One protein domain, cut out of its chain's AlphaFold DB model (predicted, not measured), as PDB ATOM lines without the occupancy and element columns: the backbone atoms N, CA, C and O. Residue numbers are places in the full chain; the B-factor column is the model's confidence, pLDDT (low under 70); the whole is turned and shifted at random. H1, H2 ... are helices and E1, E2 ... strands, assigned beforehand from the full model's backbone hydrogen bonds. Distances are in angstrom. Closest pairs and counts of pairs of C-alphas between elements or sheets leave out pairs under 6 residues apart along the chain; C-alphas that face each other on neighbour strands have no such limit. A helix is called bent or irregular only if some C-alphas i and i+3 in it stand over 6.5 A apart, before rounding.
ATOM      1  N   VAL A  27     -22.844  30.510 -10.877       91.75
ATOM      2  CA  VAL A  27     -23.653  29.488 -11.550       91.75
ATOM      3  C   VAL A  27     -22.715  28.439 -12.130       91.75
ATOM      4  O   VAL A  27     -21.819  28.777 -12.899       91.75
ATOM      5  N   LEU A  28     -22.924  27.170 -11.773       93.12
ATOM      6  CA  LEU A  28     -22.177  26.040 -12.319       93.12
ATOM      7  C   LEU A  28     -23.040  25.274 -13.323       93.12
ATOM      8  O   LEU A  28     -24.073  24.712 -12.963       93.12
ATOM      9  N   VAL A  29     -22.583  25.203 -14.569       92.06
ATOM     10  CA  VAL A  29     -23.169  24.347 -15.599       92.06
ATOM     11  C   VAL A  29     -22.451  23.001 -15.563       92.06
ATOM     12  O   VAL A  29     -21.279  22.901 -15.926       92.06
ATOM     13  N   PHE A  30     -23.161  21.977 -15.082       91.19
ATOM     14  CA  PHE A  30     -22.656  20.602 -14.960       91.19
ATOM     15  C   PHE A  30     -23.379  19.598 -15.876       91.19
ATOM     16  O   PHE A  30     -22.892  18.492 -16.102       91.19
ATOM     17  N   GLY A  31     -24.547  19.963 -16.413       88.44
ATOM     18  CA  GLY A  31     -25.242  19.136 -17.400       88.44
ATOM     19  C   GLY A  31     -24.439  19.033 -18.696       88.44
ATOM     20  O   GLY A  31     -23.747  19.978 -19.062       88.44
ATOM     21  N   VAL A  32     -24.546  17.900 -19.394       88.88
ATOM     22  CA  VAL A  32     -23.891  17.688 -20.694       88.88
ATOM     23  C   VAL A  32     -24.755  18.318 -21.792       88.88
ATOM     24  O   VAL A  32     -25.838  17.796 -22.070       88.88
ATOM     25  N   PRO A  33     -24.331  19.433 -22.413       89.00
ATOM     26  CA  PRO A  33     -25.055  20.009 -23.536       89.00
ATOM     27  C   PRO A  33     -24.870  19.159 -24.799       89.00
ATOM     28  O   PRO A  33     -23.866  18.463 -24.963       89.00
ATOM     29  N   LEU A  41     -28.258  34.572 -21.963       90.94
ATOM     30  CA  LEU A  41     -28.080  35.200 -20.653       90.94
ATOM     31  C   LEU A  41     -28.356  36.706 -20.701       90.94
ATOM     32  O   LEU A  41     -28.150  37.356 -21.723       90.94
ATOM     33  N   ASP A  42     -28.812  37.259 -19.577       91.25
ATOM     34  CA  ASP A  42     -29.000  38.701 -19.405       91.25
ATOM     35  C   ASP A  42     -27.659  39.361 -19.059       91.25
ATOM     36  O   ASP A  42     -27.195  39.331 -17.915       91.25
ATOM     37  N   HIS A  43     -27.034  39.963 -20.068       89.75
ATOM     38  CA  HIS A  43     -25.725  40.595 -19.934       89.75
ATOM     39  C   HIS A  43     -25.701  41.716 -18.887       89.75
ATOM     40  O   HIS A  43     -24.733  41.825 -18.134       89.75
ATOM     41  N   PHE A  44     -26.756  42.536 -18.812       91.06
ATOM     42  CA  PHE A  44     -26.793  43.673 -17.892       91.06
ATOM     43  C   PHE A  44     -26.846  43.194 -16.444       91.06
ATOM     44  O   PHE A  44     -26.154  43.735 -15.582       91.06
ATOM     45  N   ARG A  45     -27.612  42.132 -16.186       87.56
ATOM     46  CA  ARG A  45     -27.678  41.516 -14.862       87.56
ATOM     47  C   ARG A  45     -26.348  40.899 -14.437       87.56
ATOM     48  O   ARG A  45     -25.922  41.131 -13.313       87.56
ATOM     49  N   PHE A  46     -25.688  40.145 -15.317       90.19
ATOM     50  CA  PHE A  46     -24.387  39.536 -15.013       90.19
ATOM     51  C   PHE A  46     -23.322  40.587 -14.692       90.19
ATOM     52  O   PHE A  46     -22.555  40.405 -13.752       90.19
ATOM     53  N   TYR A  47     -23.317  41.693 -15.439       88.69
ATOM     54  CA  TYR A  47     -22.427  42.822 -15.194       88.69
ATOM     55  C   TYR A  47     -22.735  43.531 -13.866       88.69
ATOM     56  O   TYR A  47     -21.835  43.736 -13.060       88.69
ATOM     57  N   ARG A  48     -24.004  43.882 -13.618       90.31
ATOM     58  CA  ARG A  48     -24.424  44.640 -12.429       90.31
ATOM     59  C   ARG A  48     -24.248  43.854 -11.129       90.31
ATOM     60  O   ARG A  48     -23.887  44.440 -10.116       90.31
ATOM     61  N   ASP A  49     -24.556  42.559 -11.160       90.56
ATOM     62  CA  ASP A  49     -24.556  41.683  -9.982       90.56
ATOM     63  C   ASP A  49     -23.256  40.854  -9.871       90.56
ATOM     64  O   ASP A  49     -23.170  39.963  -9.025       90.56
ATOM     65  N   GLU A  50     -22.274  41.112 -10.745       90.38
ATOM     66  CA  GLU A  50     -20.973  40.425 -10.814       90.38
ATOM     67  C   GLU A  50     -21.090  38.886 -10.789       90.38
ATOM     68  O   GLU A  50     -20.355  38.176 -10.097       90.38
ATOM     69  N   ILE A  51     -22.054  38.344 -11.542       91.94
ATOM     70  CA  ILE A  51     -22.340  36.904 -11.555       91.94
ATOM     71  C   ILE A  51     -21.284  36.171 -12.387       91.94
ATOM     72  O   ILE A  51     -21.039  36.514 -13.543       91.94
ATOM     73  N   GLN A  52     -20.708  35.098 -11.840       92.25
ATOM     74  CA  GLN A  52     -19.779  34.230 -12.569       92.25
ATOM     75  C   GLN A  52     -20.490  32.998 -13.136       92.25
ATOM     76  O   GLN A  52     -21.229  32.311 -12.425       92.25
ATOM     77  N   LEU A  53     -20.206  32.679 -14.401       91.81
ATOM     78  CA  LEU A  53     -20.615  31.430 -15.040       91.81
ATOM     79  C   LEU A  53     -19.420  30.477 -15.110       91.81
ATOM     80  O   LEU A  53     -18.398  30.793 -15.715       91.81
ATOM     81  N   LEU A  54     -19.559  29.313 -14.487       92.75
ATOM     82  CA  LEU A  54     -18.547  28.267 -14.437       92.75
ATOM     83  C   LEU A  54     -19.052  27.043 -15.198       92.75
ATOM     84  O   LEU A  54     -20.215  26.659 -15.070       92.75
ATOM     85  N   ALA A  55     -18.165  26.401 -15.947       90.38
ATOM     86  CA  ALA A  55     -18.407  25.090 -16.536       90.38
ATOM     87  C   ALA A  55     -17.514  24.065 -15.837       90.38
ATOM     88  O   ALA A  55     -16.343  24.339 -15.566       90.38
ATOM     89  N   SER A  56     -18.055  22.882 -15.549       89.62
ATOM     90  CA  SER A  56     -17.264  21.760 -15.044       89.62
ATOM     91  C   SER A  56     -17.440  20.567 -15.961       89.62
ATOM     92  O   SER A  56     -18.553  20.129 -16.243       89.62
ATOM     93  N   PHE A  57     -16.306  20.056 -16.430       85.81
ATOM     94  CA  PHE A  57     -16.229  18.848 -17.223       85.81
ATOM     95  C   PHE A  57     -15.533  17.778 -16.389       85.81
ATOM     96  O   PHE A  57     -14.364  17.933 -16.046       85.81
ATOM     97  N   THR A  58     -16.268  16.706 -16.095       78.94
ATOM     98  CA  THR A  58     -15.817  15.514 -15.366       78.94
ATOM     99  C   THR A  58     -15.268  15.746 -13.945       78.94
ATOM    100  O   THR A  58     -15.097  16.859 -13.452       78.94
ATOM    101  N   SER A  59     -15.015  14.634 -13.257       76.56
ATOM    102  CA  SER A  59     -14.241  14.580 -12.024       76.56
ATOM    103  C   SER A  59     -12.750  14.542 -12.366       76.56
ATOM    104  O   SER A  59     -12.279  13.632 -13.048       76.56
ATOM    105  N   LEU A  60     -11.989  15.522 -11.874       80.75
ATOM    106  CA  LEU A  60     -10.528  15.497 -11.897       80.75
ATOM    107  C   LEU A  60     -10.014  15.354 -10.468       80.75
ATOM    108  O   LEU A  60     -10.167  16.263  -9.658       80.75
ATOM    109  N   LYS A  61      -9.383  14.213 -10.169       82.88
ATOM    110  CA  LYS A  61      -8.685  13.942  -8.896       82.88
ATOM    111  C   LYS A  61      -9.535  14.120  -7.622       82.88
ATOM    112  O   LYS A  61      -8.970  14.272  -6.546       82.88
ATOM    113  N   ASN A  62     -10.866  14.068  -7.711       89.12
ATOM    114  CA  ASN A  62     -11.753  14.250  -6.552       89.12
ATOM    115  C   ASN A  62     -12.338  12.937  -5.994       89.12
ATOM    116  O   ASN A  62     -13.076  12.968  -5.014       89.12
ATOM    117  N   SER A  63     -11.984  11.782  -6.568       91.56
ATOM    118  CA  SER A  63     -12.519  10.483  -6.136       91.56
ATOM    119  C   SER A  63     -12.213  10.182  -4.670       91.56
ATOM    120  O   SER A  63     -13.094   9.716  -3.957       91.56
ATOM    121  N   GLN A  64     -10.998  10.491  -4.203       94.00
ATOM    122  CA  GLN A  64     -10.638  10.271  -2.801       94.00
ATOM    123  C   GLN A  64     -11.463  11.166  -1.869       94.00
ATOM    124  O   GLN A  64     -12.042  10.673  -0.913       94.00
ATOM    125  N   GLN A  65     -11.618  12.447  -2.213       93.94
ATOM    126  CA  GLN A  65     -12.448  13.380  -1.444       93.94
ATOM    127  C   GLN A  65     -13.906  12.907  -1.365       93.94
ATOM    128  O   GLN A  65     -14.530  13.002  -0.314       93.94
ATOM    129  N   ALA A  66     -14.451  12.366  -2.460       93.81
ATOM    130  CA  ALA A  66     -15.797  11.801  -2.468       93.81
ATOM    131  C   ALA A  66     -15.913  10.564  -1.563       93.81
ATOM    132  O   ALA A  66     -16.904  10.425  -0.850       93.81
ATOM    133  N   ILE A  67     -14.903   9.685  -1.561       94.75
ATOM    134  CA  ILE A  67     -14.849   8.525  -0.659       94.75
ATOM    135  C   ILE A  67     -14.807   8.983   0.798       94.75
ATOM    136  O   ILE A  67     -15.577   8.467   1.601       94.75
ATOM    137  N   ASP A  68     -13.982   9.976   1.129       95.75
ATOM    138  CA  ASP A  68     -13.853  10.487   2.496       95.75
ATOM    139  C   ASP A  68     -15.175  11.113   2.991       95.75
ATOM    140  O   ASP A  68     -15.579  10.925   4.142       95.75
ATOM    141  N   LEU A  69     -15.907  11.803   2.108       95.94
ATOM    142  CA  LEU A  69     -17.240  12.348   2.399       95.94
ATOM    143  C   LEU A  69     -18.294  11.259   2.642       95.94
ATOM    144  O   LEU A  69     -19.136  11.416   3.525       95.94
ATOM    145  N   MET A  70     -18.243  10.158   1.888       95.62
ATOM    146  CA  MET A  70     -19.131   9.013   2.109       95.62
ATOM    147  C   MET A  70     -18.752   8.249   3.384       95.62
ATOM    148  O   MET A  70     -19.619   7.900   4.176       95.62
ATOM    149  N   ALA A  71     -17.459   8.022   3.621       95.50
ATOM    150  CA  ALA A  71     -16.963   7.290   4.786       95.50
ATOM    151  C   ALA A  71     -17.218   8.033   6.107       95.50
ATOM    152  O   ALA A  71     -17.437   7.400   7.136       95.50
ATOM    153  N   SER A  72     -17.210   9.368   6.080       96.88
ATOM    154  CA  SER A  72     -17.550  10.203   7.239       96.88
ATOM    155  C   SER A  72     -19.055  10.302   7.518       96.88
ATOM    156  O   SER A  72     -19.432  10.886   8.532       96.88
ATOM    157  N   GLY A  73     -19.917   9.768   6.642       94.50
ATOM    158  CA  GLY A  73     -21.377   9.883   6.758       94.50
ATOM    159  C   GLY A  73     -21.920  11.291   6.483       94.50
ATOM    160  O   GLY A  73     -23.102  11.553   6.682       94.50
ATOM    161  N   VAL A  74     -21.077  12.225   6.020       96.38
ATOM    162  CA  VAL A  74     -21.515  13.574   5.618       96.38
ATOM    163  C   VAL A  74     -22.386  13.503   4.362       96.38
ATOM    164  O   VAL A  74     -23.302  14.309   4.192       96.38
ATOM    165  N   VAL A  75     -22.103  12.540   3.480       94.50
ATOM    166  CA  VAL A  75     -22.863  12.300   2.251       94.50
ATOM    167  C   VAL A  75     -23.329  10.849   2.201       94.50
ATOM    168  O   VAL A  75     -22.549   9.943   1.916       94.50
ATOM    169  N   GLU A  76     -24.630  10.643   2.393       93.62
ATOM    170  CA  GLU A  76     -25.288   9.345   2.231       93.62
ATOM    171  C   GLU A  76     -25.801   9.176   0.794       93.62
ATOM    172  O   GLU A  76     -26.604   9.971   0.303       93.62
ATOM    173  N   VAL A  77     -25.334   8.136   0.094       93.69
ATOM    174  CA  VAL A  77     -25.650   7.908  -1.335       93.69
ATOM    175  C   VAL A  77     -26.518   6.676  -1.594       93.69
ATOM    176  O   VAL A  77     -26.913   6.440  -2.738       93.69
ATOM    177  N   ALA A  78     -26.817   5.880  -0.563       90.12
ATOM    178  CA  ALA A  78     -27.535   4.613  -0.709       90.12
ATOM    179  C   ALA A  78     -28.907   4.794  -1.389       90.12
ATOM    180  O   ALA A  78     -29.240   4.044  -2.307       90.12
ATOM    181  N   ASP A  79     -29.636   5.853  -1.031       89.75
ATOM    182  CA  ASP A  79     -30.998   6.134  -1.514       89.75
ATOM    183  C   ASP A  79     -31.063   6.608  -2.978       89.75
ATOM    184  O   ASP A  79     -32.130   6.619  -3.617       89.75
ATOM    185  N   ILE A  80     -29.912   6.982  -3.546       93.88
ATOM    186  CA  ILE A  80     -29.793   7.354  -4.960       93.88
ATOM    187  C   ILE A  80     -29.962   6.109  -5.842       93.88
ATOM    188  O   ILE A  80     -30.526   6.203  -6.940       93.88
ATOM    189  N   VAL A  81     -29.514   4.938  -5.367       95.69
ATOM    190  CA  VAL A  81     -29.659   3.662  -6.076       95.69
ATOM    191  C   VAL A  81     -31.121   3.239  -6.039       95.69
ATOM    192  O   VAL A  81     -31.603   2.712  -5.043       95.69
ATOM    193  N   SER A  82     -31.839   3.456  -7.141       95.56
ATOM    194  CA  SER A  82     -33.255   3.098  -7.206       95.56
ATOM    195  C   SER A  82     -33.482   1.627  -7.540       95.56
ATOM    196  O   SER A  82     -34.496   1.079  -7.125       95.56
ATOM    197  N   HIS A  83     -32.572   0.986  -8.283       95.88
ATOM    198  CA  HIS A  83     -32.693  -0.428  -8.655       95.88
ATOM    199  C   HIS A  83     -31.332  -1.124  -8.662       95.88
ATOM    200  O   HIS A  83     -30.322  -0.550  -9.080       95.88
ATOM    201  N   ARG A  84     -31.336  -2.392  -8.245       96.19
ATOM    202  CA  ARG A  84     -30.225  -3.334  -8.379       96.19
ATOM    203  C   ARG A  84     -30.688  -4.462  -9.288       96.19
ATOM    204  O   ARG A  84     -31.730  -5.044  -9.010       96.19
ATOM    205  N   ILE A  85     -29.964  -4.705 -10.373       96.38
ATOM    206  CA  ILE A  85     -30.403  -5.603 -11.448       96.38
ATOM    207  C   ILE A  85     -29.329  -6.638 -11.785       96.38
ATOM    208  O   ILE A  85     -28.140  -6.443 -11.494       96.38
ATOM    209  N   ALA A  86     -29.746  -7.725 -12.422       96.50
ATOM    210  CA  ALA A  86     -28.854  -8.638 -13.116       96.50
ATOM    211  C   ALA A  86     -28.435  -8.080 -14.481       96.50
ATOM    212  O   ALA A  86     -29.125  -7.257 -15.087       96.50
ATOM    213  N   LEU A  87     -27.298  -8.554 -14.994       96.06
ATOM    214  CA  LEU A  87     -26.780  -8.155 -16.302       96.06
ATOM    215  C   LEU A  87     -27.770  -8.461 -17.439       96.06
ATOM    216  O   LEU A  87     -27.880  -7.679 -18.383       96.06
ATOM    217  N   SER A  88     -28.522  -9.560 -17.330       95.62
ATOM    218  CA  SER A  88     -29.550  -9.967 -18.297       95.62
ATOM    219  C   SER A  88     -30.722  -8.982 -18.396       95.62
ATOM    220  O   SER A  88     -31.372  -8.909 -19.436       95.62
ATOM    221  N   GLU A  89     -30.969  -8.177 -17.361       96.19
ATOM    222  CA  GLU A  89     -32.061  -7.196 -17.316       96.19
ATOM    223  C   GLU A  89     -31.673  -5.836 -17.924       96.19
ATOM    224  O   GLU A  89     -32.536  -4.982 -18.153       96.19
ATOM    225  N   CYS A  90     -30.384  -5.616 -18.217       95.56
ATOM    226  CA  CYS A  90     -29.881  -4.355 -18.768       95.56
ATOM    227  C   CYS A  90     -30.647  -3.872 -20.013       95.56
ATOM    228  O   CYS A  90     -31.017  -2.696 -20.033       95.56
ATOM    229  N   PRO A  91     -30.944  -4.712 -21.031       96.50
ATOM    230  CA  PRO A  91     -31.684  -4.264 -22.212       96.50
ATOM    231  C   PRO A  91     -33.054  -3.669 -21.867       96.50
ATOM    232  O   PRO A  91     -33.400  -2.587 -22.337       96.50
ATOM    233  N   THR A  92     -33.808  -4.318 -20.977       96.38
ATOM    234  CA  THR A  92     -35.127  -3.844 -20.537       96.38
ATOM    235  C   THR A  92     -35.033  -2.507 -19.805       96.38
ATOM    236  O   THR A  92     -35.839  -1.606 -20.038       96.38
ATOM    237  N   PHE A  93     -34.037  -2.345 -18.932       96.88
ATOM    238  CA  PHE A  93     -33.845  -1.094 -18.200       96.88
ATOM    239  C   PHE A  93     -33.374   0.054 -19.096       96.88
ATOM    240  O   PHE A  93     -33.791   1.190 -18.876       96.88
ATOM    241  N   LEU A  94     -32.583  -0.223 -20.135       96.31
ATOM    242  CA  LEU A  94     -32.207   0.783 -21.131       96.31
ATOM    243  C   LEU A  94     -33.428   1.316 -21.889       96.31
ATOM    244  O   LEU A  94     -33.542   2.527 -22.073       96.31
ATOM    245  N   GLU A  95     -34.371   0.453 -22.274       97.44
ATOM    246  CA  GLU A  95     -35.615   0.898 -22.916       97.44
ATOM    247  C   GLU A  95     -36.485   1.736 -21.967       97.44
ATOM    248  O   GLU A  95     -36.996   2.785 -22.360       97.44
ATOM    249  N   ARG A  96     -36.570   1.364 -20.683       97.00
ATOM    250  CA  ARG A  96     -37.251   2.189 -19.665       97.00
ATOM    251  C   ARG A  96     -36.591   3.560 -19.481       97.00
ATOM    252  O   ARG A  96     -37.295   4.555 -19.319       97.00
ATOM    253  N   MET A  97     -35.257   3.630 -19.526       95.69
ATOM    254  CA  MET A  97     -34.523   4.900 -19.469       95.69
ATOM    255  C   MET A  97     -34.831   5.781 -20.681       95.69
ATOM    256  O   MET A  97     -35.107   6.966 -20.510       95.69
ATOM    257  N   LYS A  98     -34.840   5.212 -21.895       95.25
ATOM    258  CA  LYS A  98     -35.213   5.939 -23.122       95.25
ATOM    259  C   LYS A  98     -36.657   6.439 -23.083       95.25
ATOM    260  O   LYS A  98     -36.925   7.543 -23.542       95.25
ATOM    261  N   ALA A  99     -37.563   5.652 -22.505       96.69
ATOM    262  CA  ALA A  99     -38.962   6.027 -22.316       96.69
ATOM    263  C   ALA A  99     -39.173   7.112 -21.238       96.69
ATOM    264  O   ALA A  99     -40.297   7.580 -21.065       96.69
ATOM    265  N   GLY A 100     -38.124   7.518 -20.513       94.06
ATOM    266  CA  GLY A 100     -38.214   8.558 -19.489       94.06
ATOM    267  C   GLY A 100     -38.939   8.109 -18.220       94.06
ATOM    268  O   GLY A 100     -39.657   8.901 -17.611       94.06
ATOM    269  N   ASP A 101     -38.776   6.846 -17.807       94.88
ATOM    270  CA  ASP A 101     -39.353   6.336 -16.558       94.88
ATOM    271  C   ASP A 101     -38.810   7.107 -15.339       94.88
ATOM    272  O   ASP A 101     -37.697   6.867 -14.866       94.88
ATOM    273  N   GLY A 102     -39.627   8.016 -14.795       92.88
ATOM    274  CA  GLY A 102     -39.277   8.875 -13.659       92.88
ATOM    275  C   GLY A 102     -38.992   8.139 -12.343       92.88
ATOM    276  O   GLY A 102     -38.570   8.764 -11.371       92.88
ATOM    277  N   ARG A 103     -39.194   6.815 -12.278       93.06
ATOM    278  CA  ARG A 103     -38.787   5.984 -11.128       93.06
ATOM    279  C   ARG A 103     -37.308   5.591 -11.186       93.06
ATOM    280  O   ARG A 103     -36.747   5.101 -10.199       93.06
ATOM    281  N   LEU A 104     -36.656   5.769 -12.332       95.06
ATOM    282  CA  LEU A 104     -35.240   5.473 -12.510       95.06
ATOM    283  C   LEU A 104     -34.390   6.670 -12.062       95.06
ATOM    284  O   LEU A 104     -34.518   7.770 -12.586       95.06
ATOM    285  N   ARG A 105     -33.506   6.440 -11.082       94.12
ATOM    286  CA  ARG A 105     -32.496   7.403 -10.618       94.12
ATOM    287  C   ARG A 105     -31.109   6.877 -10.966       94.12
ATOM    288  O   ARG A 105     -30.539   7.240 -11.988       94.12
ATOM    289  N   LYS A 106     -30.602   5.942 -10.157       95.56
ATOM    290  CA  LYS A 106     -29.387   5.172 -10.435       95.56
ATOM    291  C   LYS A 106     -29.711   3.681 -10.442       95.56
ATOM    292  O   LYS A 106     -30.140   3.133  -9.430       95.56
ATOM    293  N   VAL A 107     -29.483   3.036 -11.581       96.06
ATOM    294  CA  VAL A 107     -29.562   1.577 -11.730       96.06
ATOM    295  C   VAL A 107     -28.153   1.010 -11.568       96.06
ATOM    296  O   VAL A 107     -27.208   1.512 -12.178       96.06
ATOM    297  N   CYS A 108     -27.998   0.005 -10.710       96.12
ATOM    298  CA  CYS A 108     -26.727  -0.657 -10.442       96.12
ATOM    299  C   CYS A 108     -26.820  -2.127 -10.850       96.12
ATOM    300  O   CYS A 108     -27.734  -2.829 -10.428       96.12
ATOM    301  N   VAL A 109     -25.878  -2.599 -11.662       96.38
ATOM    302  CA  VAL A 109     -25.771  -4.025 -11.978       96.38
ATOM    303  C   VAL A 109     -25.002  -4.690 -10.846       96.38
ATOM    304  O   VAL A 109     -23.857  -4.326 -10.583       96.38
ATOM    305  N   THR A 110     -25.643  -5.621 -10.147       95.19
ATOM    306  CA  THR A 110     -25.056  -6.302  -8.981       95.19
ATOM    307  C   THR A 110     -24.892  -7.799  -9.185       95.19
ATOM    308  O   THR A 110     -24.133  -8.420  -8.451       95.19
ATOM    309  N   ASN A 111     -25.587  -8.380 -10.167       92.50
ATOM    310  CA  ASN A 111     -25.442  -9.783 -10.527       92.50
ATOM    311  C   ASN A 111     -24.936  -9.906 -11.969       92.50
ATOM    312  O   ASN A 111     -25.590  -9.448 -12.904       92.50
ATOM    313  N   PHE A 112     -23.766 -10.520 -12.125       91.81
ATOM    314  CA  PHE A 112     -23.105 -10.743 -13.414       91.81
ATOM    315  C   PHE A 112     -23.154 -12.207 -13.861       91.81
ATOM    316  O   PHE A 112     -22.632 -12.527 -14.925       91.81
TER     317      PHE A 112
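What this domain is: This is residues 27 to 33 and 41 to 112 of the 114 residues of the protein "Zinc-binding dehydrogenase" of Pararhodospirillum photometricum DSM 122 (UniProt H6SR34). Two small lobes stand at the two ends of a long, open chain, with H2 off to one side on the stretch between them. One lobe is the pair of parallel strands E3 and E4 with H3 packed mainly along E4; the other is the short parallel pair E1 and E2, with H1 beyond it at the far end. The printed part has 79 residues, with three named helices and four named strands in the order E1 H1 E2 H2 E3 H3 E4, class mixed. It is extended, with a radius of gyration of the C-alphas of 18.5 A and spans of 54 by 36 by 20 A.

Where its parts are: Strand E3, residues 81 to 86, measures 14.2 A and starts with C-alpha 81 at (-29.659, 3.662, -6.076). E4, residues 106 to 111, measures 15.5 A and ends with C-alpha 111 at (-25.442, -9.783, -10.527). H3, residues 87 to 98, measures 17.8 A; it is irregular, with C-alphas 88 and 91 7.2 A apart. H2 is residues 63 to 71, 12.2 A. E2 is residues 52 to 55, 10.1 A, E1 residues 27 to 29, 6.6 A, and H1 residues 43 to 48, 8.6 A.

How they stand to each other: E3 and E4 are parallel at 31 degrees, with N 85 and O 108 within hydrogen-bond range at 2.9 A. E3, H3 and E4 form a strand-helix-strand unit, two parallel neighbour strands with a helix between them in the chain, and its crossover is right-handed. The closest C-alphas of H3 and E4, Leu 87 and Val 109, are 6.1 A apart. H2 is apart from H3 and E4. E1 and E2 are parallel at 19 degrees, with N 29 and O 54 at 2.8 A; both are apart from E3 and E4. The closest C-alphas of H1 and E2, Phe 46 and Gln 52, are 7.4 A apart. Every O i to N i+4 pair is within hydrogen-bond range in H1 and H2, and 6 of 8 in H3.

The domain as a whole: The C-alphas farthest apart, Arg 48 and Phe 112, are 55.4 A apart. Residues 34 to 40 are not printed, and C-alphas 33 and 41 are 15.8 A apart across the cut. Of the links printed whole, none is long. No printed residue has a pLDDT under 70.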